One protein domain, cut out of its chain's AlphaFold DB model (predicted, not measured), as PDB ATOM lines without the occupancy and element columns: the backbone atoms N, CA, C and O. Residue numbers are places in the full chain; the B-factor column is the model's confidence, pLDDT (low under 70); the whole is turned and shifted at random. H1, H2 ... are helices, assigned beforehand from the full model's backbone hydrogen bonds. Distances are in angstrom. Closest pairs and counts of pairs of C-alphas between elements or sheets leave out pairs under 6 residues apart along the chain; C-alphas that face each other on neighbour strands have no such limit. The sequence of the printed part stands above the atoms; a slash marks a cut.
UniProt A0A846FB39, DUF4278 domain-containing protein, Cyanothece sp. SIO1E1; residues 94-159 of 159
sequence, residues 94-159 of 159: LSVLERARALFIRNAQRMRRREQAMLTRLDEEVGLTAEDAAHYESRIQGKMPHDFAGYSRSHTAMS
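AT A GLANCE: This is residues 94 to 159 of the 159 residues of the protein "DUF4278 domain-containing protein" of Cyanothece sp. SIO1E1 (UniProt A0A846FB39). One long straight helix, H1, makes the long axis, and the short helix H2 folds back over the end of H1 near residue 126. From H2 a stretch with no named element, residues 135 to 159, loops out with residues 138 to 143 sticking out, then comes back past the middle of H1 towards the end where H1 begins. The printed part has 66 residues, with two named helices in the order H1, H2 and no named strand; the class is all helix. The whole is loose, with a radius of gyration of the C-alphas of 14.9 A, and elongated, spanning 46 by 27 by 18 A.

IN THESE COORDINATES: H1 is residues 96 to 126, 45.3 A from first to last C-alpha, beginning at C-alpha 96 at (32.380, -67.215, 14.988) and ending at C-alpha 126 at (27.846, -22.354, 10.599). H2 is residues 130 to 134, ending at C-alpha 134 at (23.742, -33.048, 19.365).

HOW THE PARTS SIT: H1 and H2 touch, H1 with residues 119 to 124 alone; their closest C-alphas, those of Thr 120 and Ala 133, are 6.3 A apart. A tight link of 3 residues joins them. In H2 every O i to N i+4 pair is within hydrogen-bond range, and in H1 26 of 27 are. Residues 95 to 101, of which 96 to 101 belong to H1, stand free.

THE WHOLE: The two C-alphas farthest apart, those of Ser 95 and Gly 127, are 47.7 A apart. The printed part has no cut and ends at Ser 159, the chain's last residue. The mean pLDDT of the printed part is 73.4, and residues 133 to 159 are under 70.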
ATOM      1  N   LEU A  94      34.499 -66.574  21.868       72.50
ATOM      2  CA  LEU A  94      33.234 -66.196  21.252       72.50
ATOM      3  C   LEU A  94      33.053 -67.034  19.993       72.50
ATOM      4  O   LEU A  94      33.989 -67.185  19.195       72.50
ATOM      5  N   SER A  95      31.843 -67.553  19.807       87.44
ATOM      6  CA  SER A  95      31.500 -68.271  18.586       87.44
ATOM      7  C   SER A  95      31.766 -67.376  17.369       87.44
ATOM      8  O   SER A  95      31.688 -66.145  17.442       87.44
ATOM      9  N   VAL A  96      32.080 -67.975  16.217       90.56
ATOM     10  CA  VAL A  96      32.380 -67.215  14.988       90.56
ATOM     11  C   VAL A  96      31.252 -66.226  14.655       90.56
ATOM     12  O   VAL A  96      31.518 -65.089  14.264       90.56
ATOM     13  N   LEU A  97      29.996 -66.622  14.894       91.94
ATOM     14  CA  LEU A  97      28.817 -65.773  14.710       91.94
ATOM     15  C   LEU A  97      28.780 -64.588  15.683       91.94
ATOM     16  O   LEU A  97      28.507 -63.461  15.268       91.94
ATOM     17  N   GLU A  98      29.076 -64.800  16.965       90.25
ATOM     18  CA  GLU A  98      29.151 -63.716  17.955       90.25
ATOM     19  C   GLU A  98      30.291 -62.751  17.647       90.25
ATOM     20  O   GLU A  98      30.118 -61.534  17.743       90.25
ATOM     21  N   ARG A  99      31.434 -63.273  17.194       89.12
ATOM     22  CA  ARG A  99      32.561 -62.450  16.756       89.12
ATOM     23  C   ARG A  99      32.186 -61.589  15.550       89.12
ATOM     24  O   ARG A  99      32.495 -60.399  15.542       89.12
ATOM     25  N   ALA A 100      31.484 -62.153  14.566       88.06
ATOM     26  CA  ALA A 100      30.985 -61.400  13.415       88.06
ATOM     27  C   ALA A 100      30.008 -60.290  13.843       88.06
ATOM     28  O   ALA A 100      30.154 -59.142  13.416       88.06
ATOM     29  N   ARG A 101      29.073 -60.594  14.756       89.19
ATOM     30  CA  ARG A 101      28.145 -59.600  15.327       89.19
ATOM     31  C   ARG A 101      28.886 -58.476  16.054       89.19
ATOM     32  O   ARG A 101      28.586 -57.306  15.828       89.19
ATOM     33  N   ALA A 102      29.878 -58.805  16.879       90.12
ATOM     34  CA  ALA A 102      30.669 -57.816  17.605       90.12
ATOM     35  C   ALA A 102      31.449 -56.889  16.656       90.12
ATOM     36  O   ALA A 102      31.480 -55.674  16.861       90.12
ATOM     37  N   LEU A 103      32.040 -57.439  15.589       87.62
ATOM     38  CA  LEU A 103      32.729 -56.648  14.566       87.62
ATOM     39  C   LEU A 103      31.769 -55.719  13.819       87.62
ATOM     40  O   LEU A 103      32.097 -54.546  13.623       87.62
ATOM     41  N   PHE A 104      30.584 -56.213  13.459       83.56
ATOM     42  CA  PHE A 104      29.552 -55.412  12.804       83.56
ATOM     43  C   PHE A 104      29.112 -54.232  13.681       83.56
ATOM     44  O   PHE A 104      29.160 -53.083  13.239       83.56
ATOM     45  N   ILE A 105      28.774 -54.491  14.949       85.88
ATOM     46  CA  ILE A 105      28.357 -53.454  15.907       85.88
ATOM     47  C   ILE A 105      29.474 -52.425  16.106       85.88
ATOM     48  O   ILE A 105      29.227 -51.219  16.050       85.88
ATOM     49  N   ARG A 106      30.716 -52.886  16.293       87.06
ATOM     50  CA  ARG A 106      31.872 -52.000  16.475       87.06
ATOM     51  C   ARG A 106      32.107 -51.120  15.250       87.06
ATOM     52  O   ARG A 106      32.436 -49.944  15.407       87.06
ATOM     53  N   ASN A 107      31.952 -51.668  14.045       82.69
ATOM     54  CA  ASN A 107      32.094 -50.890  12.820       82.69
ATOM     55  C   ASN A 107      30.999 -49.822  12.710       82.69
ATOM     56  O   ASN A 107      31.315 -48.648  12.535       82.69
ATOM     57  N   ALA A 108      29.736 -50.203  12.928       81.25
ATOM     58  CA  ALA A 108      28.606 -49.278  12.899       81.25
ATOM     59  C   ALA A 108      28.786 -48.124  13.901       81.25
ATOM     60  O   ALA A 108      28.633 -46.957  13.552       81.25
ATOM     61  N   GLN A 109      29.206 -48.423  15.135       83.69
ATOM     62  CA  GLN A 109      29.503 -47.392  16.135       83.69
ATOM     63  C   GLN A 109      30.659 -46.475  15.712       83.69
ATOM     64  O   GLN A 109      30.624 -45.272  15.968       83.69
ATOM     65  N   ARG A 110      31.696 -47.024  15.067       84.12
ATOM     66  CA  ARG A 110      32.840 -46.242  14.582       84.12
ATOM     67  C   ARG A 110      32.450 -45.298  13.445       84.12
ATOM     68  O   ARG A 110      32.998 -44.200  13.392       84.12
ATOM     69  N   MET A 111      31.555 -45.724  12.557       80.31
ATOM     70  CA  MET A 111      31.016 -44.879  11.487       80.31
ATOM     71  C   MET A 111      30.233 -43.706  12.084       80.31
ATOM     72  O   MET A 111      30.642 -42.565  11.884       80.31
ATOM     73  N   ARG A 112      29.273 -43.981  12.980       79.25
ATOM     74  CA  ARG A 112      28.481 -42.937  13.660       79.25
ATOM     75  C   ARG A 112      29.329 -41.896  14.378       79.25
ATOM     76  O   ARG A 112      29.126 -40.705  14.208       79.25
ATOM     77  N   ARG A 113      30.329 -42.323  15.156       83.25
ATOM     78  CA  ARG A 113      31.203 -41.380  15.882       83.25
ATOM     79  C   ARG A 113      31.968 -40.447  14.947       83.25
ATOM     80  O   ARG A 113      32.266 -39.319  15.316       83.25
ATOM     81  N   ARG A 114      32.339 -40.924  13.756       81.50
ATOM     82  CA  ARG A 114      33.033 -40.102  12.758       81.50
ATOM     83  C   ARG A 114      32.085 -39.139  12.066       81.50
ATOM     84  O   ARG A 114      32.493 -38.016  11.809       81.50
ATOM     85  N   GLU A 115      30.873 -39.589  11.770       80.00
ATOM     86  CA  GLU A 115      29.810 -38.746  11.220       80.00
ATOM     87  C   GLU A 115      29.499 -37.608  12.187       80.00
ATOM     88  O   GLU A 115      29.612 -36.448  11.807       80.00
ATOM     89  N   GLN A 116      29.256 -37.932  13.459       79.94
ATOM     90  CA  GLN A 116      29.030 -36.944  14.510       79.94
ATOM     91  C   GLN A 116      30.193 -35.950  14.599       79.94
ATOM     92  O   GLN A 116      29.963 -34.753  14.556       79.94
ATOM     93  N   ALA A 117      31.443 -36.421  14.606       83.75
ATOM     94  CA  ALA A 117      32.607 -35.532  14.656       83.75
ATOM     95  C   ALA A 117      32.793 -34.647  13.404       83.75
ATOM     96  O   ALA A 117      33.449 -33.612  13.485       83.75
ATOM     97  N   MET A 118      32.302 -35.071  12.235       83.00
ATOM     98  CA  MET A 118      32.327 -34.255  11.013       83.00
ATOM     99  C   MET A 118      31.222 -33.204  11.040       83.00
ATOM    100  O   MET A 118      31.493 -32.049  10.727       83.00
ATOM    101  N   LEU A 119      30.011 -33.599  11.435       80.12
ATOM    102  CA  LEU A 119      28.875 -32.691  11.558       80.12
ATOM    103  C   LEU A 119      29.160 -31.608  12.593       80.12
ATOM    104  O   LEU A 119      29.073 -30.442  12.247       80.12
ATOM    105  N   THR A 120      29.672 -31.962  13.777       82.94
ATOM    106  CA  THR A 120      30.003 -30.971  14.816       82.94
ATOM    107  C   THR A 120      31.001 -29.918  14.338       82.94
ATOM    108  O   THR A 120      30.902 -28.765  14.730       82.94
ATOM    109  N   ARG A 121      31.959 -30.289  13.475       84.69
ATOM    110  CA  ARG A 121      32.912 -29.326  12.892       84.69
ATOM    111  C   ARG A 121      32.243 -28.383  11.894       84.69
ATOM    112  O   ARG A 121      32.589 -27.214  11.848       84.69
ATOM    113  N   LEU A 122      31.313 -28.894  11.092       84.81
ATOM    114  CA  LEU A 122      30.550 -28.096  10.128       84.81
ATOM    115  C   LEU A 122      29.572 -27.166  10.865       84.81
ATOM    116  O   LEU A 122      29.436 -25.997  10.524       84.81
ATOM    117  N   ASP A 123      28.952 -27.665  11.927       84.06
ATOM    118  CA  ASP A 123      28.053 -26.900  12.784       84.06
ATOM    119  C   ASP A 123      28.791 -25.730  13.455       84.06
ATOM    120  O   ASP A 123      28.277 -24.610  13.456       84.06
ATOM    121  N   GLU A 124      30.031 -25.942  13.919       83.00
ATOM    122  CA  GLU A 124      30.915 -24.870  14.406       83.00
ATOM    123  C   GLU A 124      31.196 -23.801  13.332       83.00
ATOM    124  O   GLU A 124      31.191 -22.610  13.643       83.00
ATOM    125  N   GLU A 125      31.394 -24.187  12.065       86.31
ATOM    126  CA  GLU A 125      31.590 -23.237  10.953       86.31
ATOM    127  C   GLU A 125      30.329 -22.414  10.647       86.31
ATOM    128  O   GLU A 125      30.421 -21.245  10.270       86.31
ATOM    129  N   VAL A 126      29.148 -23.009  10.821       86.62
ATOM    130  CA  VAL A 126      27.846 -22.354  10.599       86.62
ATOM    131  C   VAL A 126      27.403 -21.538  11.825       86.62
ATOM    132  O   VAL A 126      26.463 -20.746  11.740       86.62
ATOM    133  N   GLY A 127      28.110 -21.662  12.953       85.12
ATOM    134  CA  GLY A 127      27.800 -20.967  14.203       85.12
ATOM    135  C   GLY A 127      26.651 -21.602  14.990       85.12
ATOM    136  O   GLY A 127      26.039 -20.933  15.824       85.12
ATOM    137  N   LEU A 128      26.343 -22.875  14.727       82.75
ATOM    138  CA  LEU A 128      25.406 -23.659  15.528       82.75
ATOM    139  C   LEU A 128      26.070 -24.082  16.842       82.75
ATOM    140  O   LEU A 128      27.261 -24.394  16.895       82.75
ATOM    141  N   THR A 129      25.297 -24.084  17.926       78.50
ATOM    142  CA  THR A 129      25.806 -24.513  19.230       78.50
ATOM    143  C   THR A 129      25.948 -26.036  19.270       78.50
ATOM    144  O   THR A 129      25.180 -26.767  18.645       78.50
ATOM    145  N   ALA A 130      26.922 -26.538  20.035       71.06
ATOM    146  CA  ALA A 130      27.148 -27.980  20.182       71.06
ATOM    147  C   ALA A 130      25.922 -28.729  20.750       71.06
ATOM    148  O   ALA A 130      25.776 -29.931  20.532       71.06
ATOM    149  N   GLU A 131      25.045 -28.026  21.471       73.69
ATOM    150  CA  GLU A 131      23.804 -28.569  22.031       73.69
ATOM    151  C   GLU A 131      22.756 -28.808  20.935       73.69
ATOM    152  O   GLU A 131      22.180 -29.893  20.869       73.69
ATOM    153  N   ASP A 132      22.588 -27.862  20.006       70.69
ATOM    154  CA  ASP A 132      21.676 -28.006  18.862       70.69
ATOM    155  C   ASP A 132      22.160 -29.089  17.882       70.69
ATOM    156  O   ASP A 132      21.372 -29.914  17.409       70.69
ATOM    157  N   ALA A 133      23.475 -29.151  17.645       67.44
ATOM    158  CA  ALA A 133      24.126 -30.173  16.823       67.44
ATOM    159  C   ALA A 133      23.928 -31.600  17.375       67.44
ATOM    160  O   ALA A 133      23.761 -32.568  16.626       67.44
ATOM    161  N   ALA A 134      23.900 -31.752  18.704       66.50
ATOM    162  CA  ALA A 134      23.742 -33.048  19.365       66.50
ATOM    163  C   ALA A 134      22.336 -33.658  19.197       66.50
ATOM    164  O   ALA A 134      22.161 -34.868  19.373       66.50
ATOM    165  N   HIS A 135      21.334 -32.851  18.838       69.19
ATOM    166  CA  HIS A 135      19.940 -33.278  18.678       69.19
ATOM    167  C   HIS A 135      19.561 -33.685  17.247       69.19
ATOM    168  O   HIS A 135      18.392 -33.952  16.966       69.19
ATOM    169  N   TYR A 136      20.543 -33.805  16.354       65.50
ATOM    170  CA  TYR A 136      20.340 -34.175  14.954       65.50
ATOM    171  C   TYR A 136      19.687 -35.556  14.747       65.50
ATOM    172  O   TYR A 136      18.910 -35.766  13.813       65.50
ATOM    173  N   GLU A 137      19.976 -36.526  15.618       63.88
ATOM    174  CA  GLU A 137      19.414 -37.868  15.484       63.88
ATOM    175  C   GLU A 137      18.007 -37.942  16.091       63.88
ATOM    176  O   GLU A 137      17.815 -37.939  17.310       63.88
ATOM    177  N   SER A 138      16.996 -38.092  15.229       61.72
ATOM    178  CA  SER A 138      15.645 -38.416  15.685       61.72
ATOM    179  C   SER A 138      15.643 -39.766  16.420       61.72
ATOM    180  O   SER A 138      15.779 -40.845  15.838       61.72
ATOM    181  N   ARG A 139      15.447 -39.726  17.742       59.81
ATOM    182  CA  ARG A 139      15.359 -40.924  18.597       59.81
ATOM    183  C   ARG A 139      14.189 -41.850  18.230       59.81
ATOM    184  O   ARG A 139      14.127 -42.983  18.697       59.81
ATOM    185  N   ILE A 140      13.248 -41.372  17.417       56.59
ATOM    186  CA  ILE A 140      11.892 -41.919  17.366       56.59
ATOM    187  C   ILE A 140      11.780 -43.210  16.546       56.59
ATOM    188  O   ILE A 140      10.841 -43.959  16.784       56.59
ATOM    189  N   GLN A 141      12.705 -43.561  15.641       56.50
ATOM    190  CA  GLN A 141      12.510 -44.780  14.823       56.50
ATOM    191  C   GLN A 141      13.757 -45.614  14.518       56.50
ATOM    192  O   GLN A 141      13.672 -46.545  13.723       56.50
ATOM    193  N   GLY A 142      14.920 -45.307  15.104       56.88
ATOM    194  CA  GLY A 142      16.162 -46.053  14.832       56.88
ATOM    195  C   GLY A 142      16.611 -46.034  13.360       56.88
ATOM    196  O   GLY A 142      17.583 -46.695  13.003       56.88
ATOM    197  N   LYS A 143      15.911 -45.278  12.506       57.38
ATOM    198  CA  LYS A 143      16.281 -45.012  11.124       57.38
ATOM    199  C   LYS A 143      17.363 -43.948  11.156       57.38
ATOM    200  O   LYS A 143      17.107 -42.832  11.598       57.38
ATOM    201  N   MET A 144      18.567 -44.302  10.716       59.53
ATOM    202  CA  MET A 144      19.592 -43.294  10.469       59.53
ATOM    203  C   MET A 144      19.145 -42.497   9.234       59.53
ATOM    204  O   MET A 144      18.847 -43.118   8.213       59.53
ATOM    205  N   PRO A 145      19.023 -41.161   9.314       59.69
ATOM    206  CA  PRO A 145      18.479 -40.358   8.218       59.69
ATOM    207  C   PRO A 145      19.383 -40.329   6.974       59.69
ATOM    208  O   PRO A 145      18.937 -39.908   5.909       59.69
ATOM    209  N   HIS A 146      20.621 -40.832   7.074       62.56
ATOM    210  CA  HIS A 146      21.606 -40.827   5.997       62.56
ATOM    211  C   HIS A 146      22.293 -42.184   5.852       62.56
ATOM    212  O   HIS A 146      22.645 -42.831   6.839       62.56
ATOM    213  N   ASP A 147      22.497 -42.596   4.600       63.81
ATOM    214  CA  ASP A 147      23.249 -43.795   4.254       63.81
ATOM    215  C   ASP A 147      24.716 -43.433   3.980       63.81
ATOM    216  O   ASP A 147      25.087 -43.003   2.887       63.81
ATOM    217  N   PHE A 148      25.561 -43.591   4.998       60.03
ATOM    218  CA  PHE A 148      27.014 -43.440   4.889       60.03
ATOM    219  C   PHE A 148      27.721 -44.773   4.602       60.03
ATOM    220  O   PHE A 148      28.920 -44.898   4.875       60.03
ATOM    221  N   ALA A 149      27.040 -45.774   4.023       62.66
ATOM    222  CA  ALA A 149      27.670 -47.040   3.632       62.66
ATOM    223  C   ALA A 149      28.965 -46.841   2.812       62.66
ATOM    224  O   ALA A 149      29.916 -47.610   2.966       62.66
ATOM    225  N   GLY A 150      29.055 -45.762   2.024       63.31
ATOM    226  CA  GLY A 150      30.252 -45.389   1.259       63.31
ATOM    227  C   GLY A 150      31.426 -44.814   2.072       63.31
ATOM    228  O   GLY A 150      32.541 -44.753   1.562       63.31
ATOM    229  N   TYR A 151      31.224 -44.407   3.331       65.06
ATOM    230  CA  TYR A 151      32.271 -43.811   4.179       65.06
ATOM    231  C   TYR A 151      33.051 -44.848   5.008       65.06
ATOM    232  O   TYR A 151      34.015 -44.521   5.719       65.06
ATOM    233  N   SER A 152      32.675 -46.129   4.925       63.94
ATOM    234  CA  SER A 152      33.443 -47.195   5.560       63.94
ATOM    235  C   SER A 152      34.823 -47.320   4.904       63.94
ATOM    236  O   SER A 152      34.970 -47.799   3.788       63.94
ATOM    237  N   ARG A 153      35.881 -46.950   5.637       62.50
ATOM    238  CA  ARG A 153      37.287 -47.134   5.211       62.50
ATOM    239  C   ARG A 153      37.758 -48.601   5.229       62.50
ATOM    240  O   ARG A 153      38.947 -48.864   5.036       62.50
ATOM    241  N   SER A 154      36.879 -49.563   5.528       60.56
ATOM    242  CA  SER A 154      37.234 -50.984   5.515       60.56
ATOM    243  C   SER A 154      37.351 -51.486   4.073       60.56
ATOM    244  O   SER A 154      36.359 -51.523   3.353       60.56
ATOM    245  N   HIS A 155      38.541 -51.944   3.683       54.62
ATOM    246  CA  HIS A 155      38.815 -52.530   2.362       54.62
ATOM    247  C   HIS A 155      38.024 -53.824   2.070       54.62
ATOM    248  O   HIS A 155      38.068 -54.338   0.962       54.62
ATOM    249  N   THR A 156      37.282 -54.359   3.042       55.75
ATOM    250  CA  THR A 156      36.530 -55.617   2.928       55.75
ATOM    251  C   THR A 156      35.226 -55.511   2.135       55.75
ATOM    252  O   THR A 156      34.592 -56.531   1.911       55.75
ATOM    253  N   ALA A 157      34.804 -54.312   1.720       47.88
ATOM    254  CA  ALA A 157      33.625 -54.136   0.863       47.88
ATOM    255  C   ALA A 157      33.925 -54.306  -0.644       47.88
ATOM    256  O   ALA A 157      33.013 -54.201  -1.455       47.88
ATOM    257  N   MET A 158      35.189 -54.545  -1.020       40.34
ATOM    258  CA  MET A 158      35.654 -54.730  -2.406       40.34
ATOM    259  C   MET A 158      36.091 -56.182  -2.687       40.34
ATOM    260  O   MET A 158      37.041 -56.404  -3.437       40.34
ATOM    261  N   SER A 159      35.443 -57.164  -2.051       33.06
ATOM    262  CA  SER A 159      35.636 -58.597  -2.320       33.06
ATOM    263  C   SER A 159      34.385 -59.222  -2.909       33.06
ATOM    264  O   SER A 159      33.277 -58.783  -2.535       33.06
TER     265      SER A 159